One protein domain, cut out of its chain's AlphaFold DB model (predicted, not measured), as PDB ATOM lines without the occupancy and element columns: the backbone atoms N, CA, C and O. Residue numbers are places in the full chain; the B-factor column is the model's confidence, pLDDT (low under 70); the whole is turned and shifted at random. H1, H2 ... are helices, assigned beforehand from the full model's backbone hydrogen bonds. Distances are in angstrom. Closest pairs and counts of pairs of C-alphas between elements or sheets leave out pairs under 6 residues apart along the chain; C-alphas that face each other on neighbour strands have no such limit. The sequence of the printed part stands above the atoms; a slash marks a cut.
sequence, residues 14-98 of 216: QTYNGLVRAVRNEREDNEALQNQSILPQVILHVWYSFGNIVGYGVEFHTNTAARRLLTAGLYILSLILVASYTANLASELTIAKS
ATOM      1  N   GLN A  14     -39.670 -17.805 -30.740       52.78
ATOM      2  CA  GLN A  14     -39.497 -17.880 -32.203       52.78
ATOM      3  C   GLN A  14     -38.153 -18.496 -32.615       52.78
ATOM      4  O   GLN A  14     -38.096 -19.243 -33.594       52.78
ATOM      5  N   THR A  15     -37.091 -18.276 -31.840       51.66
ATOM      6  CA  THR A  15     -35.740 -18.779 -32.145       51.66
ATOM      7  C   THR A  15     -35.625 -20.289 -31.917       51.66
ATOM      8  O   THR A  15     -35.041 -20.992 -32.743       51.66
ATOM      9  N   TYR A  16     -36.256 -20.821 -30.859       49.31
ATOM     10  CA  TYR A  16     -36.351 -22.273 -30.643       49.31
ATOM     11  C   TYR A  16     -37.154 -22.960 -31.750       49.31
ATOM     12  O   TYR A  16     -36.752 -24.012 -32.235       49.31
ATOM     13  N   ASN A  17     -38.241 -22.343 -32.218       55.19
ATOM     14  CA  ASN A  17     -39.030 -22.886 -33.321       55.19
ATOM     15  C   ASN A  17     -38.272 -22.865 -34.658       55.19
ATOM     16  O   ASN A  17     -38.450 -23.777 -35.464       55.19
ATOM     17  N   GLY A  18     -37.396 -21.879 -34.882       62.12
ATOM     18  CA  GLY A  18     -36.500 -21.824 -36.042       62.12
ATOM     19  C   GLY A  18     -35.416 -22.904 -36.013       62.12
ATOM     20  O   GLY A  18     -35.220 -23.595 -37.007       62.12
ATOM     21  N   LEU A  19     -34.774 -23.115 -34.859       58.38
ATOM     22  CA  LEU A  19     -33.791 -24.189 -34.664       58.38
ATOM     23  C   LEU A  19     -34.426 -25.578 -34.768       58.38
ATOM     24  O   LEU A  19     -33.892 -26.446 -35.451       58.38
ATOM     25  N   VAL A  20     -35.591 -25.789 -34.154       63.06
ATOM     26  CA  VAL A  20     -36.325 -27.059 -34.246       63.06
ATOM     27  C   VAL A  20     -36.809 -27.311 -35.675       63.06
ATOM     28  O   VAL A  20     -36.756 -28.453 -36.127       63.06
ATOM     29  N   ARG A  21     -37.220 -26.273 -36.420       59.53
ATOM     30  CA  ARG A  21     -37.532 -26.396 -37.854       59.53
ATOM     31  C   ARG A  21     -36.300 -26.702 -38.689       59.53
ATOM     32  O   ARG A  21     -36.389 -27.585 -39.524       59.53
ATOM     33  N   ALA A  22     -35.168 -26.045 -38.450       57.12
ATOM     34  CA  ALA A  22     -33.931 -26.314 -39.179       57.12
ATOM     35  C   ALA A  22     -33.433 -27.750 -38.934       57.12
ATOM     36  O   ALA A  22     -33.108 -28.457 -39.881       57.12
ATOM     37  N   VAL A  23     -33.477 -28.216 -37.681       62.47
ATOM     38  CA  VAL A  23     -33.138 -29.601 -37.306       62.47
ATOM     39  C   VAL A  23     -34.141 -30.610 -37.876       62.47
ATOM     40  O   VAL A  23     -33.759 -31.731 -38.199       62.47
ATOM     41  N   ARG A  24     -35.426 -30.247 -38.002       61.00
ATOM     42  CA  ARG A  24     -36.454 -31.104 -38.616       61.00
ATOM     43  C   ARG A  24     -36.304 -31.190 -40.134       61.00
ATOM     44  O   ARG A  24     -36.330 -32.295 -40.652       61.00
ATOM     45  N   ASN A  25     -36.080 -30.061 -40.803       53.94
ATOM     46  CA  ASN A  25     -35.868 -29.983 -42.251       53.94
ATOM     47  C   ASN A  25     -34.624 -30.779 -42.667       53.94
ATOM     48  O   ASN A  25     -34.614 -31.483 -43.664       53.94
ATOM     49  N   GLU A  26     -33.592 -30.760 -41.828       52.75
ATOM     50  CA  GLU A  26     -32.365 -31.510 -42.069       52.75
ATOM     51  C   GLU A  26     -32.505 -33.039 -41.936       52.75
ATOM     52  O   GLU A  26     -31.697 -33.782 -42.498       52.75
ATOM     53  N   ARG A  27     -33.533 -33.525 -41.223       53.12
ATOM     54  CA  ARG A  27     -33.885 -34.956 -41.201       53.12
ATOM     55  C   ARG A  27     -34.672 -35.399 -42.433       53.12
ATOM     56  O   ARG A  27     -34.751 -36.601 -42.663       53.12
ATOM     57  N   GLU A  28     -35.274 -34.474 -43.178       51.31
ATOM     58  CA  GLU A  28     -36.062 -34.788 -44.377       51.31
ATOM     59  C   GLU A  28     -35.180 -34.880 -45.631       51.31
ATOM     60  O   GLU A  28     -35.419 -35.746 -46.464       51.31
ATOM     61  N   ASP A  29     -34.105 -34.090 -45.712       52.34
ATOM     62  CA  ASP A  29     -33.198 -34.070 -46.875       52.34
ATOM     63  C   ASP A  29     -32.143 -35.197 -46.880       52.34
ATOM     64  O   ASP A  29     -31.427 -35.384 -47.861       52.34
ATOM     65  N   ASN A  30     -32.011 -35.950 -45.782       55.59
ATOM     66  CA  ASN A  30     -31.037 -37.035 -45.650       55.59
ATOM     67  C   ASN A  30     -31.739 -38.368 -45.378       55.59
ATOM     68  O   ASN A  30     -31.996 -38.726 -44.225       55.59
ATOM     69  N   GLU A  31     -31.959 -39.150 -46.436       56.19
ATOM     70  CA  GLU A  31     -32.572 -40.488 -46.371       56.19
ATOM     71  C   GLU A  31     -31.821 -41.446 -45.416       56.19
ATOM     72  O   GLU A  31     -32.414 -42.354 -44.833       56.19
ATOM     73  N   ALA A  32     -30.529 -41.199 -45.159       54.44
ATOM     74  CA  ALA A  32     -29.706 -41.966 -44.220       54.44
ATOM     75  C   ALA A  32     -30.052 -41.752 -42.727       54.44
ATOM     76  O   ALA A  32     -29.678 -42.573 -41.889       54.44
ATOM     77  N   LEU A  33     -30.755 -40.667 -42.370       54.78
ATOM     78  CA  LEU A  33     -31.033 -40.275 -40.976       54.78
ATOM     79  C   LEU A  33     -32.487 -40.502 -40.539       54.78
ATOM     80  O   LEU A  33     -32.793 -40.398 -39.348       54.78
ATOM     81  N   GLN A  34     -33.393 -40.810 -41.468       55.66
ATOM     82  CA  GLN A  34     -34.833 -40.721 -41.215       55.66
ATOM     83  C   GLN A  34     -35.410 -41.910 -40.420       55.66
ATOM     84  O   GLN A  34     -36.430 -41.750 -39.753       55.66
ATOM     85  N   ASN A  35     -34.753 -43.081 -40.423       52.69
ATOM     86  CA  ASN A  35     -35.301 -44.311 -39.822       52.69
ATOM     87  C   ASN A  35     -34.315 -45.110 -38.941       52.69
ATOM     88  O   ASN A  35     -34.438 -46.325 -38.800       52.69
ATOM     89  N   GLN A  36     -33.303 -44.464 -38.360       56.69
ATOM     90  CA  GLN A  36     -32.273 -45.175 -37.597       56.69
ATOM     91  C   GLN A  36     -32.212 -44.740 -36.127       56.69
ATOM     92  O   GLN A  36     -32.255 -43.550 -35.811       56.69
ATOM     93  N   SER A  37     -32.114 -45.740 -35.237       66.75
ATOM     94  CA  SER A  37     -31.879 -45.602 -33.790       66.75
ATOM     95  C   SER A  37     -30.726 -44.627 -33.492       66.75
ATOM     96  O   SER A  37     -29.829 -44.431 -34.308       66.75
ATOM     97  N   ILE A  38     -30.709 -44.014 -32.308       69.56
ATOM     98  CA  ILE A  38     -29.661 -43.063 -31.885       69.56
ATOM     99  C   ILE A  38     -28.230 -43.627 -32.006       69.56
ATOM    100  O   ILE A  38     -27.290 -42.868 -32.220       69.56
ATOM    101  N   LEU A  39     -28.060 -44.951 -31.916       73.44
ATOM    102  CA  LEU A  39     -26.755 -45.620 -31.982       73.44
ATOM    103  C   LEU A  39     -26.077 -45.496 -33.365       73.44
ATOM    104  O   LEU A  39     -24.959 -44.985 -33.422       73.44
ATOM    105  N   PRO A  40     -26.713 -45.891 -34.484       77.56
ATOM    106  CA  PRO A  40     -26.141 -45.700 -35.816       77.56
ATOM    107  C   PRO A  40     -25.821 -44.243 -36.168       77.56
ATOM    108  O   PRO A  40     -24.811 -43.988 -36.816       77.56
ATOM    109  N   GLN A  41     -26.617 -43.275 -35.701       73.62
ATOM    110  CA  GLN A  41     -26.342 -41.850 -35.943       73.62
ATOM    111  C   GLN A  41     -25.035 -41.401 -35.276       73.62
ATOM    112  O   GLN A  41     -24.234 -40.685 -35.873       73.62
ATOM    113  N   VAL A  42     -24.783 -41.862 -34.048       80.62
ATOM    114  CA  VAL A  42     -23.522 -41.590 -33.344       80.62
ATOM    115  C   VAL A  42     -22.346 -42.253 -34.060       80.62
ATOM    116  O   VAL A  42     -21.309 -41.617 -34.229       80.62
ATOM    117  N   ILE A  43     -22.508 -43.488 -34.541       84.62
ATOM    118  CA  ILE A  43     -21.466 -44.200 -35.297       84.62
ATOM    119  C   ILE A  43     -21.113 -43.445 -36.585       84.62
ATOM    120  O   ILE A  43     -19.935 -43.264 -36.875       84.62
ATOM    121  N   LEU A  44     -22.111 -42.943 -37.317       79.81
ATOM    122  CA  LEU A  44     -21.900 -42.136 -38.522       79.81
ATOM    123  C   LEU A  44     -21.152 -40.831 -38.219       79.81
ATOM    124  O   LEU A  44     -20.259 -40.448 -38.971       79.81
ATOM    125  N   HIS A  45     -21.456 -40.166 -37.102       78.88
ATOM    126  CA  HIS A  45     -20.736 -38.957 -36.690       78.88
ATOM    127  C   HIS A  45     -19.294 -39.239 -36.245       78.88
ATOM    128  O   HIS A  45     -18.395 -38.465 -36.572       78.88
ATOM    129  N   VAL A  46     -19.054 -40.343 -35.534       83.31
ATOM    130  CA  VAL A  46     -17.699 -40.781 -35.157       83.31
ATOM    131  C   VAL A  46     -16.894 -41.137 -36.404       83.31
ATOM    132  O   VAL A  46     -15.755 -40.699 -36.543       83.31
ATOM    133  N   TRP A  47     -17.505 -41.857 -37.345       83.19
ATOM    134  CA  TRP A  47     -16.902 -42.191 -38.632       83.19
ATOM    135  C   TRP A  47     -16.578 -40.942 -39.457       83.19
ATOM    136  O   TRP A  47     -15.482 -40.823 -40.001       83.19
ATOM    137  N   TYR A  48     -17.487 -39.963 -39.484       79.94
ATOM    138  CA  TYR A  48     -17.255 -38.668 -40.122       79.94
ATOM    139  C   TYR A  48     -16.093 -37.909 -39.469       79.94
ATOM    140  O   TYR A  48     -15.205 -37.422 -40.168       79.94
ATOM    141  N   SER A  49     -16.061 -37.820 -38.138       80.19
ATOM    142  CA  SER A  49     -14.972 -37.156 -37.417       80.19
ATOM    143  C   SER A  49     -13.629 -37.837 -37.683       80.19
ATOM    144  O   SER A  49     -12.646 -37.148 -37.947       80.19
ATOM    145  N   PHE A  50     -13.603 -39.170 -37.704       82.75
ATOM    146  CA  PHE A  50     -12.420 -39.950 -38.049       82.75
ATOM    147  C   PHE A  50     -11.958 -39.690 -39.491       82.75
ATOM    148  O   PHE A  50     -10.782 -39.410 -39.709       82.75
ATOM    149  N   GLY A  51     -12.870 -39.679 -40.469       81.06
ATOM    150  CA  GLY A  51     -12.551 -39.367 -41.868       81.06
ATOM    151  C   GLY A  51     -11.939 -37.973 -42.053       81.06
ATOM    152  O   GLY A  51     -10.912 -37.837 -42.715       81.06
ATOM    153  N   ASN A  52     -12.497 -36.956 -41.382       78.19
ATOM    154  CA  ASN A  52     -11.952 -35.592 -41.404       78.19
ATOM    155  C   ASN A  52     -10.577 -35.494 -40.728       78.19
ATOM    156  O   ASN A  52      -9.729 -34.735 -41.186       78.19
ATOM    157  N   ILE A  53     -10.334 -36.269 -39.664       80.56
ATOM    158  CA  ILE A  53      -9.027 -36.295 -38.993       80.56
ATOM    159  C   ILE A  53      -7.965 -36.973 -39.866       80.56
ATOM    160  O   ILE A  53      -6.823 -36.527 -39.886       80.56
ATOM    161  N   VAL A  54      -8.315 -38.033 -40.595       80.94
ATOM    162  CA  VAL A  54      -7.355 -38.809 -41.401       80.94
ATOM    163  C   VAL A  54      -7.200 -38.246 -42.829       80.94
ATOM    164  O   VAL A  54      -6.340 -38.689 -43.584       80.94
ATOM    165  N   GLY A  55      -7.982 -37.228 -43.205       70.38
ATOM    166  CA  GLY A  55      -7.889 -36.568 -44.513       70.38
ATOM    167  C   GLY A  55      -8.557 -37.341 -45.655       70.38
ATOM    168  O   GLY A  55      -8.410 -36.968 -46.818       70.38
ATOM    169  N   TYR A  56      -9.325 -38.388 -45.341       67.56
ATOM    170  CA  TYR A  56     -10.255 -38.983 -46.295       67.56
ATOM    171  C   TYR A  56     -11.426 -38.009 -46.429       67.56
ATOM    172  O   TYR A  56     -12.313 -37.984 -45.579       67.56
ATOM    173  N   GLY A  57     -11.386 -37.145 -47.444       62.25
ATOM    174  CA  GLY A  57     -12.428 -36.158 -47.716       62.25
ATOM    175  C   GLY A  57     -13.779 -36.833 -47.927       62.25
ATOM    176  O   GLY A  57     -14.095 -37.275 -49.027       62.25
ATOM    177  N   VAL A  58     -14.577 -36.942 -46.865       57.62
ATOM    178  CA  VAL A  58     -15.941 -37.455 -46.963       57.62
ATOM    179  C   VAL A  58     -16.829 -36.290 -47.391       57.62
ATOM    180  O   VAL A  58     -17.185 -35.433 -46.581       57.62
ATOM    181  N   GLU A  59     -17.128 -36.222 -48.686       54.53
ATOM    182  CA  GLU A  59     -17.975 -35.189 -49.286       54.53
ATOM    183  C   GLU A  59     -19.437 -35.356 -48.849       54.53
ATOM    184  O   GLU A  59     -20.268 -35.923 -49.550       54.53
ATOM    185  N   PHE A  60     -19.774 -34.819 -47.678       53.16
ATOM    186  CA  PHE A  60     -21.156 -34.516 -47.328       53.16
ATOM    187  C   PHE A  60     -21.379 -33.012 -47.478       53.16
ATOM    188  O   PHE A  60     -20.714 -32.198 -46.834       53.16
ATOM    189  N   HIS A  61     -22.315 -32.628 -48.347       56.03
ATOM    190  CA  HIS A  61     -22.717 -31.235 -48.535       56.03
ATOM    191  C   HIS A  61     -23.347 -30.702 -47.239       56.03
ATOM    192  O   HIS A  61     -24.507 -30.960 -46.928       56.03
ATOM    193  N   THR A  62     -22.567 -29.971 -46.437       56.97
ATOM    194  CA  THR A  62     -23.055 -29.369 -45.192       56.97
ATOM    195  C   THR A  62     -23.652 -27.987 -45.474       56.97
ATOM    196  O   THR A  62     -22.949 -26.994 -45.693       56.97
ATOM    197  N   ASN A  63     -24.984 -27.910 -45.454       63.50
ATOM    198  CA  ASN A  63     -25.728 -26.675 -45.736       63.50
ATOM    199  C   ASN A  63     -25.771 -25.695 -44.540       63.50
ATOM    200  O   ASN A  63     -26.194 -24.552 -44.690       63.50
ATOM    201  N   THR A  64     -25.294 -26.098 -43.354       75.19
ATOM    202  CA  THR A  64     -25.382 -25.307 -42.110       75.19
ATOM    203  C   THR A  64     -24.032 -24.724 -41.677       75.19
ATOM    204  O   THR A  64     -23.036 -25.443 -41.582       75.19
ATOM    205  N   ALA A  65     -24.008 -23.438 -41.305       75.00
ATOM    206  CA  ALA A  65     -22.799 -22.723 -40.865       75.00
ATOM    207  C   ALA A  65     -22.065 -23.392 -39.680       75.00
ATOM    208  O   ALA A  65     -20.837 -23.449 -39.668       75.00
ATOM    209  N   ALA A  66     -22.801 -23.961 -38.718       78.44
ATOM    210  CA  ALA A  66     -22.219 -24.627 -37.548       78.44
ATOM    211  C   ALA A  66     -21.375 -25.864 -37.915       78.44
ATOM    212  O   ALA A  66     -20.303 -26.076 -37.350       78.44
ATOM    213  N   ARG A  67     -21.810 -26.658 -38.904       74.25
ATOM    214  CA  ARG A  67     -21.071 -27.851 -39.354       74.25
ATOM    215  C   ARG A  67     -19.777 -27.502 -40.080       74.25
ATOM    216  O   ARG A  67     -18.793 -28.227 -39.935       74.25
ATOM    217  N   ARG A  68     -19.752 -26.381 -40.808       80.44
ATOM    218  CA  ARG A  68     -18.540 -25.876 -41.473       80.44
ATOM    219  C   ARG A  68     -17.463 -25.495 -40.461       80.44
ATOM    220  O   ARG A  68     -16.312 -25.876 -40.641       80.44
ATOM    221  N   LEU A  69     -17.842 -24.823 -39.371       85.25
ATOM    222  CA  LEU A  69     -16.913 -24.464 -38.291       85.25
ATOM    223  C   LEU A  69     -16.363 -25.697 -37.566       85.25
ATOM    224  O   LEU A  69     -15.160 -25.779 -37.334       85.25
ATOM    225  N   LEU A  70     -17.218 -26.679 -37.261       83.81
ATOM    226  CA  LEU A  70     -16.780 -27.937 -36.643       83.81
ATOM    227  C   LEU A  70     -15.815 -28.712 -37.544       83.81
ATOM    228  O   LEU A  70     -14.790 -29.201 -37.081       83.81
ATOM    229  N   THR A  71     -16.117 -28.774 -38.839       81.44
ATOM    230  CA  THR A  71     -15.266 -29.437 -39.831       81.44
ATOM    231  C   THR A  71     -13.915 -28.731 -39.950       81.44
ATOM    232  O   THR A  71     -12.881 -29.381 -39.846       81.44
ATOM    233  N   ALA A  72     -13.898 -27.398 -40.051       83.88
ATOM    234  CA  ALA A  72     -12.663 -26.614 -40.055       83.88
ATOM    235  C   ALA A  72     -11.827 -26.829 -38.778       83.88
ATOM    236  O   ALA A  72     -10.612 -26.997 -38.861       83.88
ATOM    237  N   GLY A  73     -12.469 -26.893 -37.606       87.25
ATOM    238  CA  GLY A  73     -11.799 -27.207 -36.342       87.25
ATOM    239  C   GLY A  73     -11.165 -28.601 -36.328       87.25
ATOM    240  O   GLY A  73     -10.030 -28.750 -35.881       87.25
ATOM    241  N   LEU A  74     -11.854 -29.611 -36.870       84.06
ATOM    242  CA  LEU A  74     -11.321 -30.973 -37.001       84.06
ATOM    243  C   LEU A  74     -10.153 -31.055 -37.993       84.06
ATOM    244  O   LEU A  74      -9.186 -31.765 -37.725       84.06
ATOM    245  N   TYR A  75     -10.195 -30.297 -39.092       84.44
ATOM    246  CA  TYR A  75      -9.062 -30.181 -40.015       84.44
ATOM    247  C   TYR A  75      -7.844 -29.533 -39.349       84.44
ATOM    248  O   TYR A  75      -6.729 -30.028 -39.490       84.44
ATOM    249  N   ILE A  76      -8.038 -28.464 -38.573       88.38
ATOM    250  CA  ILE A  76      -6.941 -27.833 -37.822       88.38
ATOM    251  C   ILE A  76      -6.370 -28.808 -36.781       88.38
ATOM    252  O   ILE A  76      -5.153 -28.934 -36.663       88.38
ATOM    253  N   LEU A  77      -7.231 -29.540 -36.067       88.00
ATOM    254  CA  LEU A  77      -6.811 -30.567 -35.112       88.00
ATOM    255  C   LEU A  77      -5.981 -31.671 -35.787       88.00
ATOM    256  O   LEU A  77      -4.940 -32.059 -35.261       88.00
ATOM    257  N   SER A  78      -6.414 -32.144 -36.958       88.38
ATOM    258  CA  SER A  78      -5.672 -33.111 -37.776       88.38
ATOM    259  C   SER A  78      -4.270 -32.612 -38.121       88.38
ATOM    260  O   SER A  78      -3.283 -33.304 -37.862       88.38
ATOM    261  N   LEU A  79      -4.168 -31.379 -38.630       87.25
ATOM    262  CA  LEU A  79      -2.889 -30.774 -38.994       87.25
ATOM    263  C   LEU A  79      -1.935 -30.696 -37.799       87.25
ATOM    264  O   LEU A  79      -0.752 -30.987 -37.954       87.25
ATOM    265  N   ILE A  80      -2.438 -30.365 -36.607       91.50
ATOM    266  CA  ILE A  80      -1.631 -30.327 -35.381       91.50
ATOM    267  C   ILE A  80      -1.131 -31.729 -35.012       91.50
ATOM    268  O   ILE A  80       0.052 -31.886 -34.723       91.50
ATOM    269  N   LEU A  81      -1.987 -32.754 -35.057       90.75
ATOM    270  CA  LEU A  81      -1.595 -34.132 -34.735       90.75
ATOM    271  C   LEU A  81      -0.511 -34.660 -35.684       90.75
ATOM    272  O   LEU A  81       0.497 -35.204 -35.229       90.75
ATOM    273  N   VAL A  82      -0.689 -34.460 -36.993       88.81
ATOM    274  CA  VAL A  82       0.301 -34.861 -38.003       88.81
ATOM    275  C   VAL A  82       1.593 -34.064 -37.835       88.81
ATOM    276  O   VAL A  82       2.678 -34.645 -37.895       88.81
ATOM    277  N   ALA A  83       1.505 -32.758 -37.569       89.75
ATOM    278  CA  ALA A  83       2.669 -31.917 -37.319       89.75
ATOM    279  C   ALA A  83       3.444 -32.368 -36.073       89.75
ATOM    280  O   ALA A  83       4.660 -32.505 -36.147       89.75
ATOM    281  N   SER A  84       2.774 -32.667 -34.955       92.62
ATOM    282  CA  SER A  84       3.422 -33.155 -33.729       92.62
ATOM    283  C   SER A  84       4.056 -34.533 -33.909       92.62
ATOM    284  O   SER A  84       5.166 -34.760 -33.431       92.62
ATOM    285  N   TYR A  85       3.405 -35.445 -34.635       90.88
ATOM    286  CA  TYR A  85       3.996 -36.743 -34.958       90.88
ATOM    287  C   TYR A  85       5.233 -36.593 -35.854       90.88
ATOM    288  O   TYR A  85       6.283 -37.168 -35.567       90.88
ATOM    289  N   THR A  86       5.139 -35.756 -36.893       89.81
ATOM    290  CA  THR A  86       6.268 -35.442 -37.781       89.81
ATOM    291  C   THR A  86       7.397 -34.757 -37.010       89.81
ATOM    292  O   THR A  86       8.556 -35.078 -37.237       89.81
ATOM    293  N   ALA A  87       7.090 -33.864 -36.065       87.56
ATOM    294  CA  ALA A  87       8.074 -33.175 -35.234       87.56
ATOM    295  C   ALA A  87       8.801 -34.128 -34.279       87.56
ATOM    296  O   ALA A  87      10.025 -34.071 -34.190       87.56
ATOM    297  N   ASN A  88       8.084 -35.038 -33.617       90.62
ATOM    298  CA  ASN A  88       8.705 -36.044 -32.754       90.62
ATOM    299  C   ASN A  88       9.583 -37.004 -33.568       90.62
ATOM    300  O   ASN A  88      10.715 -37.282 -33.182       90.62
ATOM    301  N   LEU A  89       9.108 -37.448 -34.736       87.62
ATOM    302  CA  LEU A  89       9.897 -38.279 -35.646       87.62
ATOM    303  C   LEU A  89      11.141 -37.541 -36.170       87.62
ATOM    304  O   LEU A  89      12.233 -38.104 -36.209       87.62
ATOM    305  N   ALA A  90      10.988 -36.272 -36.557       85.56
ATOM    306  CA  ALA A  90      12.087 -35.434 -37.019       85.56
ATOM    307  C   ALA A  90      13.101 -35.158 -35.901       85.56
ATOM    308  O   ALA A  90      14.297 -35.167 -36.173       85.56
ATOM    309  N   SER A  91      12.646 -34.961 -34.660       84.81
ATOM    310  CA  SER A  91      13.504 -34.782 -33.483       84.81
ATOM    311  C   SER A  91      14.397 -35.998 -33.251       84.81
ATOM    312  O   SER A  91      15.590 -35.857 -33.005       84.81
ATOM    313  N   GLU A  92      13.858 -37.207 -33.381       80.81
ATOM    314  CA  GLU A  92      14.673 -38.418 -33.249       80.81
ATOM    315  C   GLU A  92      15.667 -38.569 -34.410       80.81
ATOM    316  O   GLU A  92      16.827 -38.932 -34.206       80.81
ATOM    317  N   LEU A  93      15.264 -38.218 -35.635       81.19
ATOM    318  CA  LEU A  93      16.161 -38.265 -36.790       81.19
ATOM    319  C   LEU A  93      17.312 -37.250 -36.686       81.19
ATOM    320  O   LEU A  93      18.427 -37.534 -37.131       81.19
ATOM    321  N   THR A  94      17.067 -36.072 -36.108       78.75
ATOM    322  CA  THR A  94      18.117 -35.069 -35.886       78.75
ATOM    323  C   THR A  94      19.046 -35.460 -34.740       78.75
ATOM    324  O   THR A  94      20.253 -35.252 -34.863       78.75
ATOM    325  N   ILE A  95      18.541 -36.110 -33.685       68.56
ATOM    326  CA  ILE A  95      19.369 -36.664 -32.599       68.56
ATOM    327  C   ILE A  95      20.249 -37.818 -33.106       68.56
ATOM    328  O   ILE A  95      21.427 -37.902 -32.758       68.56
ATOM    329  N   ALA A  96      19.733 -38.688 -33.977       62.41
ATOM    330  CA  ALA A  96      20.501 -39.816 -34.507       62.41
ATOM    331  C   ALA A  96      21.742 -39.380 -35.311       62.41
ATOM    332  O   ALA A  96      22.759 -40.075 -35.298       62.41
ATOM    333  N   LYS A  97      21.696 -38.220 -35.979       56.34
ATOM    334  CA  LYS A  97      22.840 -37.672 -36.728       56.34
ATOM    335  C   LYS A  97      23.879 -36.958 -35.857       56.34
ATOM    336  O   LYS A  97      24.976 -36.709 -36.347       56.34
ATOM    337  N   SER A  98      23.564 -36.628 -34.604       55.91
ATOM    338  CA  SER A  98      24.445 -35.834 -33.736       55.91
ATOM    339  C   SER A  98      25.197 -36.645 -32.687       55.91
ATOM    340  O   SER A  98      26.001 -36.074 -31.948       55.91
TER     341      SER A  98
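AT A GLANCE: This is residues 14 to 98 of the 216 residues of the protein "Hypothetical protein" of Rotaria sordida (UniProt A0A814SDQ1). One long helix, H3, makes the longest axis, and its residues 83 to 98 stick out as an arm. H2 slants in to meet its first half with one end, and H1 is set apart beyond them, at the end of the domain away from the arm. The 85 printed residues hold three named helices, H1, H2 and H3 along the chain, and no named strand: all helix, extended, radius of gyration of the C-alphas 18.9 A, spans 65 by 27 by 19 A.

IN THESE COORDINATES: H3, residues 65 to 98, is 49.5 A long and ends at C-alpha 98, (24.445, -35.834, -33.736). H2 is residues 38 to 54, 24.6 A. H1, residues 14 to 28, 21.1 A, begins at C-alpha 14, (-39.497, -17.880, -32.203).

HOW THE PARTS SIT: H3 touches H2 with residues 71 to 78 alone, and H2 touches it with 49 to 54 alone; the closest C-alphas, of Ile 53 and Ser 78, are 4.8 A apart. They run the same way at a steep tilt of 46 degrees. H1 is apart from both. Every O i to N i+4 pair is within hydrogen-bond range in H2, 28 of 30 in H3 and 10 of 11 in H1.

THE WHOLE: The C-alphas of Gln 14 and Ser 98, the two farthest apart, are 66.4 A apart. The printed part has no cut, and both links are short. pLDDT is under 70 at residues 14 to 38, 56 to 63 and 95 to 98.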